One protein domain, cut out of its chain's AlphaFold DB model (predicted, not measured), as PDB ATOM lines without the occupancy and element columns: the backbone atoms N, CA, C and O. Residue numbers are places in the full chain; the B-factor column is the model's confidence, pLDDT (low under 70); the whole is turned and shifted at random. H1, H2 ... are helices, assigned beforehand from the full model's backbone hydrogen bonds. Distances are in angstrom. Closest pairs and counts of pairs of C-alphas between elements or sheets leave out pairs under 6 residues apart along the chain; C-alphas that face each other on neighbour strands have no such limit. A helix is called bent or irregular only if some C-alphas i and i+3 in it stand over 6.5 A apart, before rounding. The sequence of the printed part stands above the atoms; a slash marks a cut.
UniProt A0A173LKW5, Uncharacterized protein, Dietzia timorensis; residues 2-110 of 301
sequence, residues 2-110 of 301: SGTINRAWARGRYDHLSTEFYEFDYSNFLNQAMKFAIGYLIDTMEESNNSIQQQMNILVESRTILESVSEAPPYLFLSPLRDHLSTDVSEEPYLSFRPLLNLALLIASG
ATOM      1  N   SER A   2       5.234  26.615 -57.699       64.00
ATOM      2  CA  SER A   2       6.503  27.313 -57.399       64.00
ATOM      3  C   SER A   2       7.761  26.553 -57.863       64.00
ATOM      4  O   SER A   2       8.745  27.185 -58.236       64.00
ATOM      5  N   GLY A   3       7.726  25.214 -57.925       67.94
ATOM      6  CA  GLY A   3       8.868  24.377 -58.327       67.94
ATOM      7  C   GLY A   3       9.331  24.576 -59.775       67.94
ATOM      8  O   GLY A   3      10.522  24.760 -60.009       67.94
ATOM      9  N   THR A   4       8.409  24.604 -60.742       77.12
ATOM     10  CA  THR A   4       8.730  24.776 -62.174       77.12
ATOM     11  C   THR A   4       9.378  26.126 -62.455       77.12
ATOM     12  O   THR A   4      10.453  26.196 -63.052       77.12
ATOM     13  N   ILE A   5       8.743  27.201 -61.980       76.44
ATOM     14  CA  ILE A   5       9.199  28.566 -62.246       76.44
ATOM     15  C   ILE A   5      10.550  28.804 -61.561       76.44
ATOM     16  O   ILE A   5      11.497  29.259 -62.201       76.44
ATOM     17  N   ASN A   6      10.681  28.415 -60.289       77.75
ATOM     18  CA  ASN A   6      11.868  28.738 -59.497       77.75
ATOM     19  C   ASN A   6      13.060  27.799 -59.747       77.75
ATOM     20  O   ASN A   6      14.199  28.231 -59.586       77.75
ATOM     21  N   ARG A   7      12.849  26.525 -60.118       74.19
ATOM     22  CA  ARG A   7      13.955  25.562 -60.316       74.19
ATOM     23  C   ARG A   7      14.367  25.390 -61.776       74.19
ATOM     24  O   ARG A   7      15.556  25.198 -62.030       74.19
ATOM     25  N   ALA A   8      13.420  25.435 -62.714       76.94
ATOM     26  CA  ALA A   8      13.681  25.171 -64.129       76.94
ATOM     27  C   ALA A   8      13.716  26.466 -64.952       76.94
ATOM     28  O   ALA A   8      14.737  26.779 -65.569       76.94
ATOM     29  N   TRP A   9      12.651  27.267 -64.901       82.50
ATOM     30  CA  TRP A   9      12.530  28.452 -65.760       82.50
ATOM     31  C   TRP A   9      13.479  29.582 -65.355       82.50
ATOM     32  O   TRP A   9      14.077  30.211 -66.223       82.50
ATOM     33  N   ALA A  10      13.722  29.776 -64.055       78.62
ATOM     34  CA  ALA A  10      14.741  30.708 -63.561       78.62
ATOM     35  C   ALA A  10      16.175  30.354 -64.014       78.62
ATOM     36  O   ALA A  10      17.059  31.205 -63.983       78.62
ATOM     37  N   ARG A  11      16.417  29.108 -64.453       82.12
ATOM     38  CA  ARG A  11      17.700  28.629 -64.999       82.12
ATOM     39  C   ARG A  11      17.689  28.507 -66.531       82.12
ATOM     40  O   ARG A  11      18.577  27.871 -67.090       82.12
ATOM     41  N   GLY A  12      16.681  29.076 -67.202       80.75
ATOM     42  CA  GLY A  12      16.550  29.075 -68.663       80.75
ATOM     43  C   GLY A  12      16.069  27.755 -69.280       80.75
ATOM     44  O   GLY A  12      16.144  27.599 -70.495       80.75
ATOM     45  N   ARG A  13      15.580  26.798 -68.476       82.75
ATOM     46  CA  ARG A  13      15.070  25.493 -68.943       82.75
ATOM     47  C   ARG A  13      13.547  25.524 -69.066       82.75
ATOM     48  O   ARG A  13      12.839  25.033 -68.189       82.75
ATOM     49  N   TYR A  14      13.048  26.182 -70.109       81.00
ATOM     50  CA  TYR A  14      11.609  26.415 -70.316       81.00
ATOM     51  C   TYR A  14      10.836  25.183 -70.807       81.00
ATOM     52  O   TYR A  14       9.614  25.144 -70.717       81.00
ATOM     53  N   ASP A  15      11.552  24.173 -71.284       83.62
ATOM     54  CA  ASP A  15      11.051  22.870 -71.723       83.62
ATOM     55  C   ASP A  15      10.794  21.888 -70.563       83.62
ATOM     56  O   ASP A  15      10.228  20.819 -70.775       83.62
ATOM     57  N   HIS A  16      11.173  22.240 -69.331       76.19
ATOM     58  CA  HIS A  16      11.013  21.381 -68.160       76.19
ATOM     59  C   HIS A  16       9.855  21.849 -67.269       76.19
ATOM     60  O   HIS A  16       9.803  23.005 -66.839       76.19
ATOM     61  N   LEU A  17       8.955  20.919 -66.935       83.00
ATOM     62  CA  LEU A  17       7.845  21.105 -66.001       83.00
ATOM     63  C   LEU A  17       8.089  20.260 -64.743       83.00
ATOM     64  O   LEU A  17       8.324  19.061 -64.840       83.00
ATOM     65  N   SER A  18       8.015  20.874 -63.561       80.50
ATOM     66  CA  SER A  18       8.007  20.150 -62.286       80.50
ATOM     67  C   SER A  18       6.559  19.893 -61.884       80.50
ATOM     68  O   SER A  18       5.854  20.815 -61.463       80.50
ATOM     69  N   THR A  19       6.121  18.647 -62.004       80.69
ATOM     70  CA  THR A  19       4.845  18.171 -61.465       80.69
ATOM     71  C   THR A  19       5.102  17.266 -60.271       80.69
ATOM     72  O   THR A  19       6.086  16.534 -60.231       80.69
ATOM     73  N   GLU A  20       4.219  17.344 -59.284       82.69
ATOM     74  CA  GLU A  20       4.122  16.358 -58.215       82.69
ATOM     75  C   GLU A  20       2.838  15.583 -58.483       82.69
ATOM     76  O   GLU A  20       1.786  16.180 -58.728       82.69
ATOM     77  N   PHE A  21       2.942  14.265 -58.511       83.62
ATOM     78  CA  PHE A  21       1.808  13.365 -58.607       83.62
ATOM     79  C   PHE A  21       2.056  12.195 -57.662       83.62
ATOM     80  O   PHE A  21       3.202  11.865 -57.359       83.62
ATOM     81  N   TYR A  22       0.974  11.603 -57.178       84.50
ATOM     82  CA  TYR A  22       1.039  10.402 -56.363       84.50
ATOM     83  C   TYR A  22       0.913   9.207 -57.295       84.50
ATOM     84  O   TYR A  22      -0.117   9.032 -57.947       84.50
ATOM     85  N   GLU A  23       1.980   8.426 -57.390       81.88
ATOM     86  CA  GLU A  23       1.965   7.149 -58.085       81.88
ATOM     87  C   GLU A  23       1.646   6.048 -57.082       81.88
ATOM     88  O   GLU A  23       2.152   6.039 -55.959       81.88
ATOM     89  N   PHE A  24       0.767   5.137 -57.480       82.62
ATOM     90  CA  PHE A  24       0.512   3.945 -56.699       82.62
ATOM     91  C   PHE A  24       1.675   2.967 -56.900       82.62
ATOM     92  O   PHE A  24       1.956   2.574 -58.031       82.62
ATOM     93  N   ASP A  25       2.315   2.556 -55.806       84.31
ATOM     94  CA  ASP A  25       3.387   1.562 -55.811       84.31
ATOM     95  C   ASP A  25       3.000   0.347 -54.956       84.31
ATOM     96  O   ASP A  25       2.654   0.457 -53.774       84.31
ATOM     97  N   TYR A  26       3.088  -0.836 -55.564       86.75
ATOM     98  CA  TYR A  26       2.891  -2.112 -54.884       86.75
ATOM     99  C   TYR A  26       4.010  -2.389 -53.862       86.75
ATOM    100  O   TYR A  26       3.776  -3.108 -52.892       86.75
ATOM    101  N   SER A  27       5.198  -1.801 -54.033       90.06
ATOM    102  CA  SER A  27       6.393  -1.984 -53.195       90.06
ATOM    103  C   SER A  27       6.432  -1.100 -51.944       90.06
ATOM    104  O   SER A  27       7.468  -0.549 -51.580       90.06
ATOM    105  N   ASN A  28       5.310  -0.977 -51.243       90.69
ATOM    106  CA  ASN A  28       5.304  -0.336 -49.929       90.69
ATOM    107  C   ASN A  28       5.851  -1.278 -48.834       90.69
ATOM    108  O   ASN A  28       5.896  -2.502 -48.997       90.69
ATOM    109  N   PHE A  29       6.223  -0.703 -47.687       91.44
ATOM    110  CA  PHE A  29       6.824  -1.435 -46.567       91.44
ATOM    111  C   PHE A  29       5.913  -2.534 -45.982       91.44
ATOM    112  O   PHE A  29       6.421  -3.531 -45.474       91.44
ATOM    113  N   LEU A  30       4.584  -2.401 -46.089       92.38
ATOM    114  CA  LEU A  30       3.623  -3.412 -45.621       92.38
ATOM    115  C   LEU A  30       3.695  -4.674 -46.487       92.38
ATOM    116  O   LEU A  30       3.841  -5.789 -45.985       92.38
ATOM    117  N   ASN A  31       3.652  -4.490 -47.806       92.69
ATOM    118  CA  ASN A  31       3.746  -5.580 -48.772       92.69
ATOM    119  C   ASN A  31       5.129  -6.236 -48.756       92.69
ATOM    120  O   ASN A  31       5.230  -7.460 -48.851       92.69
ATOM    121  N   GLN A  32       6.188  -5.439 -48.593       94.44
ATOM    122  CA  GLN A  32       7.554  -5.941 -48.440       94.44
ATOM    123  C   GLN A  32       7.696  -6.834 -47.203       94.44
ATOM    124  O   GLN A  32       8.271  -7.917 -47.305       94.44
ATOM    125  N   ALA A  33       7.114  -6.437 -46.066       93.06
ATOM    126  CA  ALA A  33       7.119  -7.246 -44.850       93.06
ATOM    127  C   ALA A  33       6.382  -8.582 -45.033       93.06
ATOM    128  O   ALA A  33       6.903  -9.631 -44.654       93.06
ATOM    129  N   MET A  34       5.200  -8.569 -45.661       92.94
ATOM    130  CA  MET A  34       4.454  -9.801 -45.957       92.94
ATOM    131  C   MET A  34       5.228 -10.725 -46.904       92.94
ATOM    132  O   MET A  34       5.332 -11.924 -46.644       92.94
ATOM    133  N   LYS A  35       5.813 -10.176 -47.978       94.81
ATOM    134  CA  LYS A  35       6.618 -10.953 -48.931       94.81
ATOM    135  C   LYS A  35       7.833 -11.581 -48.255       94.81
ATOM    136  O   LYS A  35       8.117 -12.752 -48.503       94.81
ATOM    137  N   PHE A  36       8.515 -10.826 -47.392       93.31
ATOM    138  CA  PHE A  36       9.637 -11.328 -46.607       93.31
ATOM    139  C   PHE A  36       9.207 -12.485 -45.701       93.31
ATOM    140  O   PHE A  36       9.818 -13.547 -45.747       93.31
ATOM    141  N   ALA A  37       8.137 -12.309 -44.921       91.06
ATOM    142  CA  ALA A  37       7.666 -13.322 -43.980       91.06
ATOM    143  C   ALA A  37       7.268 -14.632 -44.680       91.06
ATOM    144  O   ALA A  37       7.647 -15.708 -44.229       91.06
ATOM    145  N   ILE A  38       6.562 -14.550 -45.813       91.88
ATOM    146  CA  ILE A  38       6.205 -15.731 -46.615       91.88
ATOM    147  C   ILE A  38       7.462 -16.420 -47.158       91.88
ATOM    148  O   ILE A  38       7.560 -17.641 -47.078       91.88
ATOM    149  N   GLY A  39       8.419 -15.656 -47.696       90.25
ATOM    150  CA  GLY A  39       9.687 -16.207 -48.185       90.25
ATOM    151  C   GLY A  39      10.453 -16.934 -47.082       90.25
ATOM    152  O   GLY A  39      10.840 -18.081 -47.259       90.25
ATOM    153  N   TYR A  40      10.559 -16.308 -45.912       86.81
ATOM    154  CA  TYR A  40      11.211 -16.894 -44.748       86.81
ATOM    155  C   TYR A  40      10.547 -18.202 -44.290       86.81
ATOM    156  O   TYR A  40      11.239 -19.167 -43.977       86.81
ATOM    157  N   LEU A  41       9.211 -18.271 -44.283       85.19
ATOM    158  CA  LEU A  41       8.488 -19.507 -43.962       85.19
ATOM    159  C   LEU A  41       8.760 -20.613 -44.990       85.19
ATOM    160  O   LEU A  41       9.008 -21.747 -44.599       85.19
ATOM    161  N   ILE A  42       8.760 -20.290 -46.286       86.31
ATOM    162  CA  ILE A  42       9.087 -21.256 -47.348       86.31
ATOM    163  C   ILE A  42      10.510 -21.799 -47.161       86.31
ATOM    164  O   ILE A  42      10.711 -23.007 -47.239       86.31
ATOM    165  N   ASP A  43      11.474 -20.924 -46.869       82.31
ATOM    166  CA  ASP A  43      12.885 -21.295 -46.711       82.31
ATOM    167  C   ASP A  43      13.152 -22.137 -45.450       82.31
ATOM    168  O   ASP A  43      14.145 -22.862 -45.388       82.31
ATOM    169  N   THR A  44      12.287 -22.039 -44.435       75.19
ATOM    170  CA  THR A  44      12.445 -22.724 -43.137       75.19
ATOM    171  C   THR A  44      11.596 -23.988 -42.989       75.19
ATOM    172  O   THR A  44      11.830 -24.765 -42.067       75.19
ATOM    173  N   MET A  45      10.626 -24.224 -43.874       72.94
ATOM    174  CA  MET A  45       9.801 -25.433 -43.862       72.94
ATOM    175  C   MET A  45      10.566 -26.632 -44.440       72.94
ATOM    176  O   MET A  45      10.819 -26.695 -45.640       72.94
ATOM    177  N   GLU A  46      10.878 -27.626 -43.605       63.53
ATOM    178  CA  GLU A  46      11.426 -28.907 -44.069       63.53
ATOM    179  C   GLU A  46      10.346 -29.787 -44.732       63.53
ATOM    180  O   GLU A  46       9.234 -29.954 -44.221       63.53
ATOM    181  N   GLU A  47      10.675 -30.381 -45.883       58.12
ATOM    182  CA  GLU A  47       9.815 -31.327 -46.606       58.12
ATOM    183  C   GLU A  47       9.706 -32.651 -45.838       58.12
ATOM    184  O   GLU A  47      10.502 -33.567 -46.050       58.12
ATOM    185  N   SER A  48       8.736 -32.785 -44.934       52.66
ATOM    186  CA  SER A  48       8.650 -34.006 -44.119       52.66
ATOM    187  C   SER A  48       7.292 -34.700 -44.071       52.66
ATOM    188  O   SER A  48       7.249 -35.813 -43.567       52.66
ATOM    189  N   ASN A  49       6.202 -34.153 -44.636       59.72
ATOM    190  CA  ASN A  49       4.886 -34.818 -44.672       59.72
ATOM    191  C   ASN A  49       3.904 -34.230 -45.711       59.72
ATOM    192  O   ASN A  49       3.956 -33.052 -46.057       59.72
ATOM    193  N   ASN A  50       2.915 -35.029 -46.149       60.94
ATOM    194  CA  ASN A  50       1.879 -34.619 -47.122       60.94
ATOM    195  C   ASN A  50       1.012 -33.421 -46.668       60.94
ATOM    196  O   ASN A  50       0.493 -32.689 -47.511       60.94
ATOM    197  N   SER A  51       0.824 -33.216 -45.359       65.12
ATOM    198  CA  SER A  51       0.083 -32.065 -44.810       65.12
ATOM    199  C   SER A  51       0.832 -30.743 -45.005       65.12
ATOM    200  O   SER A  51       0.220 -29.727 -45.332       65.12
ATOM    201  N   ILE A  52       2.159 -30.778 -44.875       70.56
ATOM    202  CA  ILE A  52       3.062 -29.638 -45.077       70.56
ATOM    203  C   ILE A  52       3.046 -29.223 -46.543       70.56
ATOM    204  O   ILE A  52       3.023 -28.036 -46.840       70.56
ATOM    205  N   GLN A  53       2.968 -30.185 -47.468       75.75
ATOM    206  CA  GLN A  53       2.946 -29.897 -48.902       75.75
ATOM    207  C   GLN A  53       1.768 -28.995 -49.304       75.75
ATOM    208  O   GLN A  53       1.926 -28.104 -50.135       75.75
ATOM    209  N   GLN A  54       0.586 -29.193 -48.709       79.62
ATOM    210  CA  GLN A  54      -0.571 -28.333 -48.981       79.62
ATOM    211  C   GLN A  54      -0.345 -26.906 -48.468       79.62
ATOM    212  O   GLN A  54      -0.642 -25.947 -49.175       79.62
ATOM    213  N   GLN A  55       0.212 -26.764 -47.264       81.00
ATOM    214  CA  GLN A  55       0.541 -25.465 -46.669       81.00
ATOM    215  C   GLN A  55       1.645 -24.751 -47.463       81.00
ATOM    216  O   GLN A  55       1.526 -23.564 -47.749       81.00
ATOM    217  N   MET A  56       2.665 -25.491 -47.897       83.12
ATOM    218  CA  MET A  56       3.742 -25.003 -48.755       83.12
ATOM    219  C   MET A  56       3.196 -24.483 -50.086       83.12
ATOM    220  O   MET A  56       3.538 -23.381 -50.502       83.12
ATOM    221  N   ASN A  57       2.287 -25.224 -50.732       86.38
ATOM    222  CA  ASN A  57       1.663 -24.773 -51.977       86.38
ATOM    223  C   ASN A  57       0.892 -23.458 -51.775       86.38
ATOM    224  O   ASN A  57       1.042 -22.544 -52.581       86.38
ATOM    225  N   ILE A  58       0.144 -23.319 -50.672       88.31
ATOM    226  CA  ILE A  58      -0.564 -22.071 -50.332       88.31
ATOM    227  C   ILE A  58       0.421 -20.909 -50.137       88.31
ATOM    228  O   ILE A  58       0.165 -19.800 -50.607       88.31
ATOM    229  N   LEU A  59       1.553 -21.139 -49.464       89.19
ATOM    230  CA  LEU A  59       2.584 -20.115 -49.271       89.19
ATOM    231  C   LEU A  59       3.237 -19.712 -50.598       89.19
ATOM    232  O   LEU A  59       3.417 -18.521 -50.850       89.19
ATOM    233  N   VAL A  60       3.536 -20.671 -51.476       90.88
ATOM    234  CA  VAL A  60       4.097 -20.415 -52.814       90.88
ATOM    235  C   VAL A  60       3.112 -19.637 -53.692       90.88
ATOM    236  O   VAL A  60       3.497 -18.651 -54.327       90.88
ATOM    237  N   GLU A  61       1.835 -20.019 -53.696       92.88
ATOM    238  CA  GLU A  61       0.772 -19.280 -54.386       92.88
ATOM    239  C   GLU A  61       0.661 -17.849 -53.840       92.88
ATOM    240  O   GLU A  61       0.664 -16.884 -54.606       92.88
ATOM    241  N   SER A  62       0.675 -17.689 -52.514       91.75
ATOM    242  CA  SER A  62       0.633 -16.377 -51.856       91.75
ATOM    243  C   SER A  62       1.856 -15.517 -52.195       91.75
ATOM    244  O   SER A  62       1.720 -14.319 -52.444       91.75
ATOM    245  N   ARG A  63       3.053 -16.112 -52.277       91.94
ATOM    246  CA  ARG A  63       4.275 -15.413 -52.711       91.94
ATOM    247  C   ARG A  63       4.176 -14.954 -54.164       91.94
ATOM    248  O   ARG A  63       4.674 -13.878 -54.487       91.94
ATOM    249  N   THR A  64       3.516 -15.738 -55.014       92.44
ATOM    250  CA  THR A  64       3.296 -15.407 -56.431       92.44
ATOM    251  C   THR A  64       2.387 -14.186 -56.581       92.44
ATOM    252  O   THR A  64       2.664 -13.320 -57.402       92.44
ATOM    253  N   ILE A  65       1.367 -14.032 -55.728       92.00
ATOM    254  CA  ILE A  65       0.520 -12.820 -55.704       92.00
ATOM    255  C   ILE A  65       1.357 -11.554 -55.434       92.00
ATOM    256  O   ILE A  65       1.037 -10.475 -55.931       92.00
ATOM    257  N   LEU A  66       2.452 -11.683 -54.679       92.69
ATOM    258  CA  LEU A  66       3.376 -10.597 -54.347       92.69
ATOM    259  C   LEU A  66       4.588 -10.530 -55.297       92.69
ATOM    260  O   LEU A  66       5.617  -9.949 -54.943       92.69
ATOM    261  N   GLU A  67       4.521 -11.105 -56.502       92.19
ATOM    262  CA  GLU A  67       5.658 -11.123 -57.436       92.19
ATOM    263  C   GLU A  67       6.163  -9.714 -57.790       92.19
ATOM    264  O   GLU A  67       7.372  -9.488 -57.811       92.19
ATOM    265  N   SER A  68       5.243  -8.758 -57.958       91.62
ATOM    266  CA  SER A  68       5.518  -7.365 -58.339       91.62
ATOM    267  C   SER A  68       6.077  -6.504 -57.203       91.62
ATOM    268  O   SER A  68       6.571  -5.403 -57.446       91.62
ATOM    269  N   VAL A  69       6.015  -6.994 -55.965       94.56
ATOM    270  CA  VAL A  69       6.571  -6.319 -54.788       94.56
ATOM    271  C   VAL A  69       8.079  -6.551 -54.769       94.56
ATOM    272  O   VAL A  69       8.537  -7.691 -54.807       94.56
ATOM    273  N   SER A  70       8.876  -5.492 -54.696       92.88
ATOM    274  CA  SER A  70      10.333  -5.619 -54.569       92.88
ATOM    275  C   SER A  70      10.727  -6.373 -53.295       92.88
ATOM    276  O   SER A  70      10.106  -6.220 -52.244       92.88
ATOM    277  N   GLU A  71      11.767  -7.205 -53.375       90.50
ATOM    278  CA  GLU A  71      12.363  -7.778 -52.169       90.50
ATOM    279  C   GLU A  71      13.115  -6.684 -51.408       90.50
ATOM    280  O   GLU A  71      13.861  -5.898 -51.995       90.50
ATOM    281  N   ALA A  72      12.914  -6.635 -50.095       90.75
ATOM    282  CA  ALA A  72      13.567  -5.680 -49.220       90.75
ATOM    283  C   ALA A  72      14.138  -6.412 -47.999       90.75
ATOM    284  O   ALA A  72      13.486  -7.312 -47.469       90.75
ATOM    285  N   PRO A  73      15.341  -6.051 -47.532       87.94
ATOM    286  CA  PRO A  73      15.865  -6.561 -46.274       87.94
ATOM    287  C   PRO A  73      15.103  -5.978 -45.066       87.94
ATOM    288  O   PRO A  73      14.624  -4.840 -45.140       87.94
ATOM    289  N   PRO A  74      15.058  -6.691 -43.919       88.06
ATOM    290  CA  PRO A  74      14.252  -6.302 -42.756       88.06
ATOM    291  C   PRO A  74      14.454  -4.871 -42.257       88.06
ATOM    292  O   PRO A  74      13.494  -4.197 -41.890       88.06
ATOM    293  N   TYR A  75      15.679  -4.347 -42.300       86.62
ATOM    294  CA  TYR A  75      15.968  -2.995 -41.813       86.62
ATOM    295  C   TYR A  75      15.231  -1.875 -42.576       86.62
ATOM    296  O   TYR A  75      15.119  -0.775 -42.041       86.62
ATOM    297  N   LEU A  76      14.733  -2.122 -43.798       89.50
ATOM    298  CA  LEU A  76      13.979  -1.126 -44.573       89.50
ATOM    299  C   LEU A  76      12.508  -1.024 -44.164       89.50
ATOM    300  O   LEU A  76      11.917   0.041 -44.322       89.50
ATOM    301  N   PHE A  77      11.920  -2.103 -43.643       92.56
ATOM    302  CA  PHE A  77      10.488  -2.151 -43.348       92.56
ATOM    303  C   PHE A  77      10.159  -2.363 -41.865       92.56
ATOM    304  O   PHE A  77       9.063  -2.010 -41.453       92.56
ATOM    305  N   LEU A  78      11.077  -2.879 -41.036       90.12
ATOM    306  CA  LEU A  78      10.788  -3.201 -39.630       90.12
ATOM    307  C   LEU A  78      10.396  -1.978 -38.789       90.12
ATOM    308  O   LEU A  78       9.389  -2.021 -38.087       90.12
ATOM    309  N   SER A  79      11.174  -0.892 -38.856       89.94
ATOM    310  CA  SER A  79      10.862   0.342 -38.117       89.94
ATOM    311  C   SER A  79       9.531   0.957 -38.560       89.94
ATOM    312  O   SER A  79       8.659   1.099 -37.706       89.94
ATOM    313  N   PRO A  80       9.307   1.256 -39.859       91.12
ATOM    314  CA  PRO A  80       8.041   1.851 -40.280       91.12
ATOM    315  C   PRO A  80       6.842   0.923 -40.045       91.12
ATOM    316  O   PRO A  80       5.755   1.411 -39.759       91.12
ATOM    317  N   LEU A  81       7.024  -0.403 -40.103       90.06
ATOM    318  CA  LEU A  81       5.974  -1.365 -39.764       90.06
ATOM    319  C   LEU A  81       5.609  -1.322 -38.277       90.06
ATOM    320  O   LEU A  81       4.427  -1.325 -37.946       90.06
ATOM    321  N   ARG A  82       6.601  -1.265 -37.381       88.56
ATOM    322  CA  ARG A  82       6.364  -1.142 -35.936       88.56
ATOM    323  C   ARG A  82       5.662   0.172 -35.603       88.56
ATOM    324  O   ARG A  82       4.698   0.160 -34.844       88.56
ATOM    325  N   ASP A  83       6.109   1.269 -36.207       87.00
ATOM    326  CA  ASP A  83       5.503   2.587 -36.012       87.00
ATOM    327  C   ASP A  83       4.045   2.586 -36.500       87.00
ATOM    328  O   ASP A  83       3.146   2.982 -35.761       87.00
ATOM    329  N   HIS A  84       3.785   2.033 -37.687       86.44
ATOM    330  CA  HIS A  84       2.434   1.873 -38.232       86.44
ATOM    331  C   HIS A  84       1.528   1.011 -37.337       86.44
ATOM    332  O   HIS A  84       0.393   1.375 -37.041       86.44
ATOM    333  N   LEU A  85       2.036  -0.114 -36.830       84.69
ATOM    334  CA  LEU A  85       1.262  -0.992 -35.950       84.69
ATOM    335  C   LEU A  85       1.053  -0.410 -34.543       84.69
ATOM    336  O   LEU A  85       0.179  -0.901 -33.827       84.69
ATOM    337  N   SER A  86       1.796   0.633 -34.166       81.75
ATOM    338  CA  SER A  86       1.617   1.360 -32.904       81.75
ATOM    339  C   SER A  86       0.564   2.473 -32.967       81.75
ATOM    340  O   SER A  86       0.059   2.883 -31.925       81.75
ATOM    341  N   THR A  87       0.214   2.958 -34.165       76.94
ATOM    342  CA  THR A  87      -0.806   4.004 -34.345       76.94
ATOM    343  C   THR A  87      -2.231   3.462 -34.226       76.94
ATOM    344  O   THR A  87      -2.491   2.310 -34.581       76.94
ATOM    345  N   ASP A  88      -3.153   4.297 -33.731       63.88
ATOM    346  CA  ASP A  88      -4.555   3.931 -33.504       63.88
ATOM    347  C   ASP A  88      -5.247   3.419 -34.772       63.88
ATOM    348  O   ASP A  88      -5.061   3.908 -35.886       63.88
ATOM    349  N   VAL A  89      -6.094   2.414 -34.573       65.94
ATOM    350  CA  VAL A  89      -6.684   1.599 -35.640       65.94
ATOM    351  C   VAL A  89      -7.702   2.376 -36.499       65.94
ATOM    352  O   VAL A  89      -8.001   1.989 -37.628       65.94
ATOM    353  N   SER A  90      -8.245   3.480 -35.982       55.84
ATOM    354  CA  SER A  90      -9.354   4.233 -36.586       55.84
ATOM    355  C   SER A  90      -9.022   4.915 -37.920       55.84
ATOM    356  O   SER A  90      -9.945   5.260 -38.658       55.84
ATOM    357  N   GLU A  91      -7.740   5.089 -38.249       58.06
ATOM    358  CA  GLU A  91      -7.294   5.809 -39.450       58.06
ATOM    359  C   GLU A  91      -6.877   4.887 -40.611       58.06
ATOM    360  O   GLU A  91      -6.540   5.362 -41.697       58.06
ATOM    361  N   GLU A  92      -6.925   3.562 -40.427       64.19
ATOM    362  CA  GLU A  92      -6.436   2.613 -41.428       64.19
ATOM    363  C   GLU A  92      -7.520   2.121 -42.401       64.19
ATOM    364  O   GLU A  92      -8.484   1.471 -41.991       64.19
ATOM    365  N   PRO A  93      -7.332   2.287 -43.724       61.12
ATOM    366  CA  PRO A  93      -8.258   1.751 -44.723       61.12
ATOM    367  C   PRO A  93      -8.260   0.210 -44.808       61.12
ATOM    368  O   PRO A  93      -9.142  -0.361 -45.448       61.12
ATOM    369  N   TYR A  94      -7.303  -0.474 -44.167       66.88
ATOM    370  CA  TYR A  94      -7.057  -1.917 -44.307       66.88
ATOM    371  C   TYR A  94      -6.925  -2.647 -42.964       66.88
ATOM    372  O   TYR A  94      -6.120  -3.565 -42.817       66.88
ATOM    373  N   LEU A  95      -7.762  -2.274 -41.996       67.94
ATOM    374  CA  LEU A  95      -7.897  -2.892 -40.668       67.94
ATOM    375  C   LEU A  95      -7.805  -4.433 -40.661       67.94
ATOM    376  O   LEU A  95      -7.187  -5.026 -39.778       67.94
ATOM    377  N   SER A  96      -8.391  -5.092 -41.664       72.56
ATOM    378  CA  SER A  96      -8.412  -6.555 -41.788       72.56
ATOM    379  C   SER A  96      -7.031  -7.193 -41.981       72.56
ATOM    380  O   SER A  96      -6.887  -8.390 -41.749       72.56
ATOM    381  N   PHE A  97      -6.022  -6.428 -42.407       75.19
ATOM    382  CA  PHE A  97      -4.668  -6.923 -42.671       75.19
ATOM    383  C   PHE A  97      -3.732  -6.818 -41.463       75.19
ATOM    384  O   PHE A  97      -2.701  -7.488 -41.448       75.19
ATOM    385  N   ARG A  98      -4.086  -6.054 -40.418       80.69
ATOM    386  CA  ARG A  98      -3.257  -5.915 -39.206       80.69
ATOM    387  C   ARG A  98      -2.817  -7.246 -38.584       80.69
ATOM    388  O   ARG A  98      -1.648  -7.340 -38.222       80.69
ATOM    389  N   PRO A  99      -3.664  -8.290 -38.471       78.69
ATOM    390  CA  PRO A  99      -3.217  -9.582 -37.949       78.69
ATOM    391  C   PRO A  99      -2.076 -10.197 -38.770       78.69
ATOM    392  O   PRO A  99      -1.110 -10.698 -38.202       78.69
ATOM    393  N   LEU A 100      -2.148 -10.100 -40.102       82.06
ATOM    394  CA  LEU A 100      -1.097 -10.585 -41.001       82.06
ATOM    395  C   LEU A 100       0.182  -9.754 -40.865       82.06
ATOM    396  O   LEU A 100       1.277 -10.307 -40.877       82.06
ATOM    397  N   LEU A 101       0.050  -8.440 -40.686       87.62
ATOM    398  CA  LEU A 101       1.177  -7.530 -40.482       87.62
ATOM    399  C   LEU A 101       1.868  -7.744 -39.130       87.62
ATOM    400  O   LEU A 101       3.094  -7.715 -39.073       87.62
ATOM    401  N   ASN A 102       1.111  -8.024 -38.066       82.62
ATOM    402  CA  ASN A 102       1.664  -8.408 -36.766       82.62
ATOM    403  C   ASN A 102       2.455  -9.721 -36.864       82.62
ATOM    404  O   ASN A 102       3.562  -9.808 -36.340       82.62
ATOM    405  N   LEU A 103       1.930 -10.722 -37.582       82.94
ATOM    406  CA  LEU A 103       2.654 -11.973 -37.838       82.94
ATOM    407  C   LEU A 103       3.911 -11.744 -38.683       82.94
ATOM    408  O   LEU A 103       4.966 -12.288 -38.374       82.94
ATOM    409  N   ALA A 104       3.822 -10.912 -39.721       88.69
ATOM    410  CA  ALA A 104       4.969 -10.571 -40.552       88.69
ATOM    411  C   ALA A 104       6.055  -9.840 -39.750       88.69
ATOM    412  O   ALA A 104       7.234 -10.147 -39.913       88.69
ATOM    413  N   LEU A 105       5.670  -8.923 -38.854       87.75
ATOM    414  CA  LEU A 105       6.590  -8.261 -37.928       87.75
ATOM    415  C   LEU A 105       7.263  -9.279 -37.003       87.75
ATOM    416  O   LEU A 105       8.481  -9.232 -36.852       87.75
ATOM    417  N   LEU A 106       6.498 -10.208 -36.424       82.38
ATOM    418  CA  LEU A 106       7.008 -11.257 -35.537       82.38
ATOM    419  C   LEU A 106       8.041 -12.148 -36.250       82.38
ATOM    420  O   LEU A 106       9.141 -12.360 -35.747       82.38
ATOM    421  N   ILE A 107       7.722 -12.603 -37.466       84.12
ATOM    422  CA  ILE A 107       8.617 -13.419 -38.301       84.12
ATOM    423  C   ILE A 107       9.868 -12.630 -38.691       84.12
ATOM    424  O   ILE A 107      10.988 -13.102 -38.513       84.12
ATOM    425  N   ALA A 108       9.702 -11.405 -39.192       85.00
ATOM    426  CA  ALA A 108      10.816 -10.603 -39.688       85.00
ATOM    427  C   ALA A 108      11.743 -10.070 -38.587       85.00
ATOM    428  O   ALA A 108      12.911  -9.789 -38.855       85.00
ATOM    429  N   SER A 109      11.237  -9.921 -37.362       80.00
ATOM    430  CA  SER A 109      12.040  -9.571 -36.183       80.00
ATOM    431  C   SER A 109      12.782 -10.772 -35.590       80.00
ATOM    432  O   SER A 109      13.662 -10.580 -34.752       80.00
ATOM    433  N   GLY A 110      12.476 -11.994 -36.043       68.44
ATOM    434  CA  GLY A 110      12.991 -13.222 -35.443       68.44
ATOM    435  C   GLY A 110      12.387 -13.509 -34.065       68.44
ATOM    436  O   GLY A 110      12.962 -14.276 -33.302       68.44
TER     437      GLY A 110
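What this domain is: This is residues 2 to 110 of the 301 residues of an uncharacterized protein of Dietzia timorensis (UniProt A0A173LKW5). Four helices pack into a body, with H2 in its middle, and a fifth, H1, lies far off at the end of a long link without a named element, residues 12 to 28. In the body H3 folds back beside H2 as a helical hairpin, while H4 and H5, a second helical hairpin, cross H2 at steep angles. The printed part has 109 residues with five named helices, H1 to H5 in order along the chain, and no named strand; its class is all helix. The whole is extended, with a radius of gyration of the C-alphas of 20.1 A, and spans 69 by 31 by 23 A, the length coming from H1 and its link at one end and the H2 and H3 hairpin at the other.

How they stand to each other: The hub is H2, residues 29 to 44, which touches three helices. H3, residues 50 to 65, touches residues 35 to 42 of H2 with its residues 56 to 63 alone, at a shallow tilt of 29 degrees, opposite ways; the closest C-alphas, of Ile 38 and Leu 59, are 6.3 A apart. H4, residues 74 to 86, touches residues 29 to 36 of H2 at a steep tilt of 61 degrees, opposite ways; the closest C-alphas, of Phe 29 and Phe 77, are 4.9 A apart. H5, residues 95 to 109, touches H2 at a steep tilt of 54 degrees, the same way; the closest C-alphas, of Ala 37 and Ala 104, are 5.2 A apart. H4 and H5 touch at a steep tilt of 42 degrees, opposite ways; the closest C-alphas, of Pro 74 and Ala 108, are 6.3 A apart. H3 is apart from H4 and H5. H1, residues 2 to 11, touches no helix. Every O i to N i+4 pair is within hydrogen-bond range in H2, against 3 of 6 in H1, 10 of 12 in H3, 7 of 9 in H4 and 9 of 11 in H5.

Where its parts are: H2 is 22.3 A long, from C-alpha 29 at (6.824, -1.435, -46.567), and H3 is 23.5 A. H4 and H5 are irregular: C-alphas 76 and 79 are 7.3 A apart, C-alphas 96 and 99 7.1 A. H4 measures 17.8 A, and H5 21.5 A, ending with C-alpha 109 at (12.040, -9.571, -36.183). H1, 13.6 A, begins with C-alpha 2 at (6.503, 27.313, -57.399); it is neither bent nor irregular, but only just: C-alphas 6 and 9 are 6.3 A apart.

The domain as a whole: The two C-alphas farthest apart, of Gly 12 and Asn 49, are 69.2 A apart. The printed part has no cut. The link from H1 to H2 is long. The mean pLDDT of the printed part is 81.9, with residues 2 to 3, 46 to 51, 88 to 95 and 110 under 70.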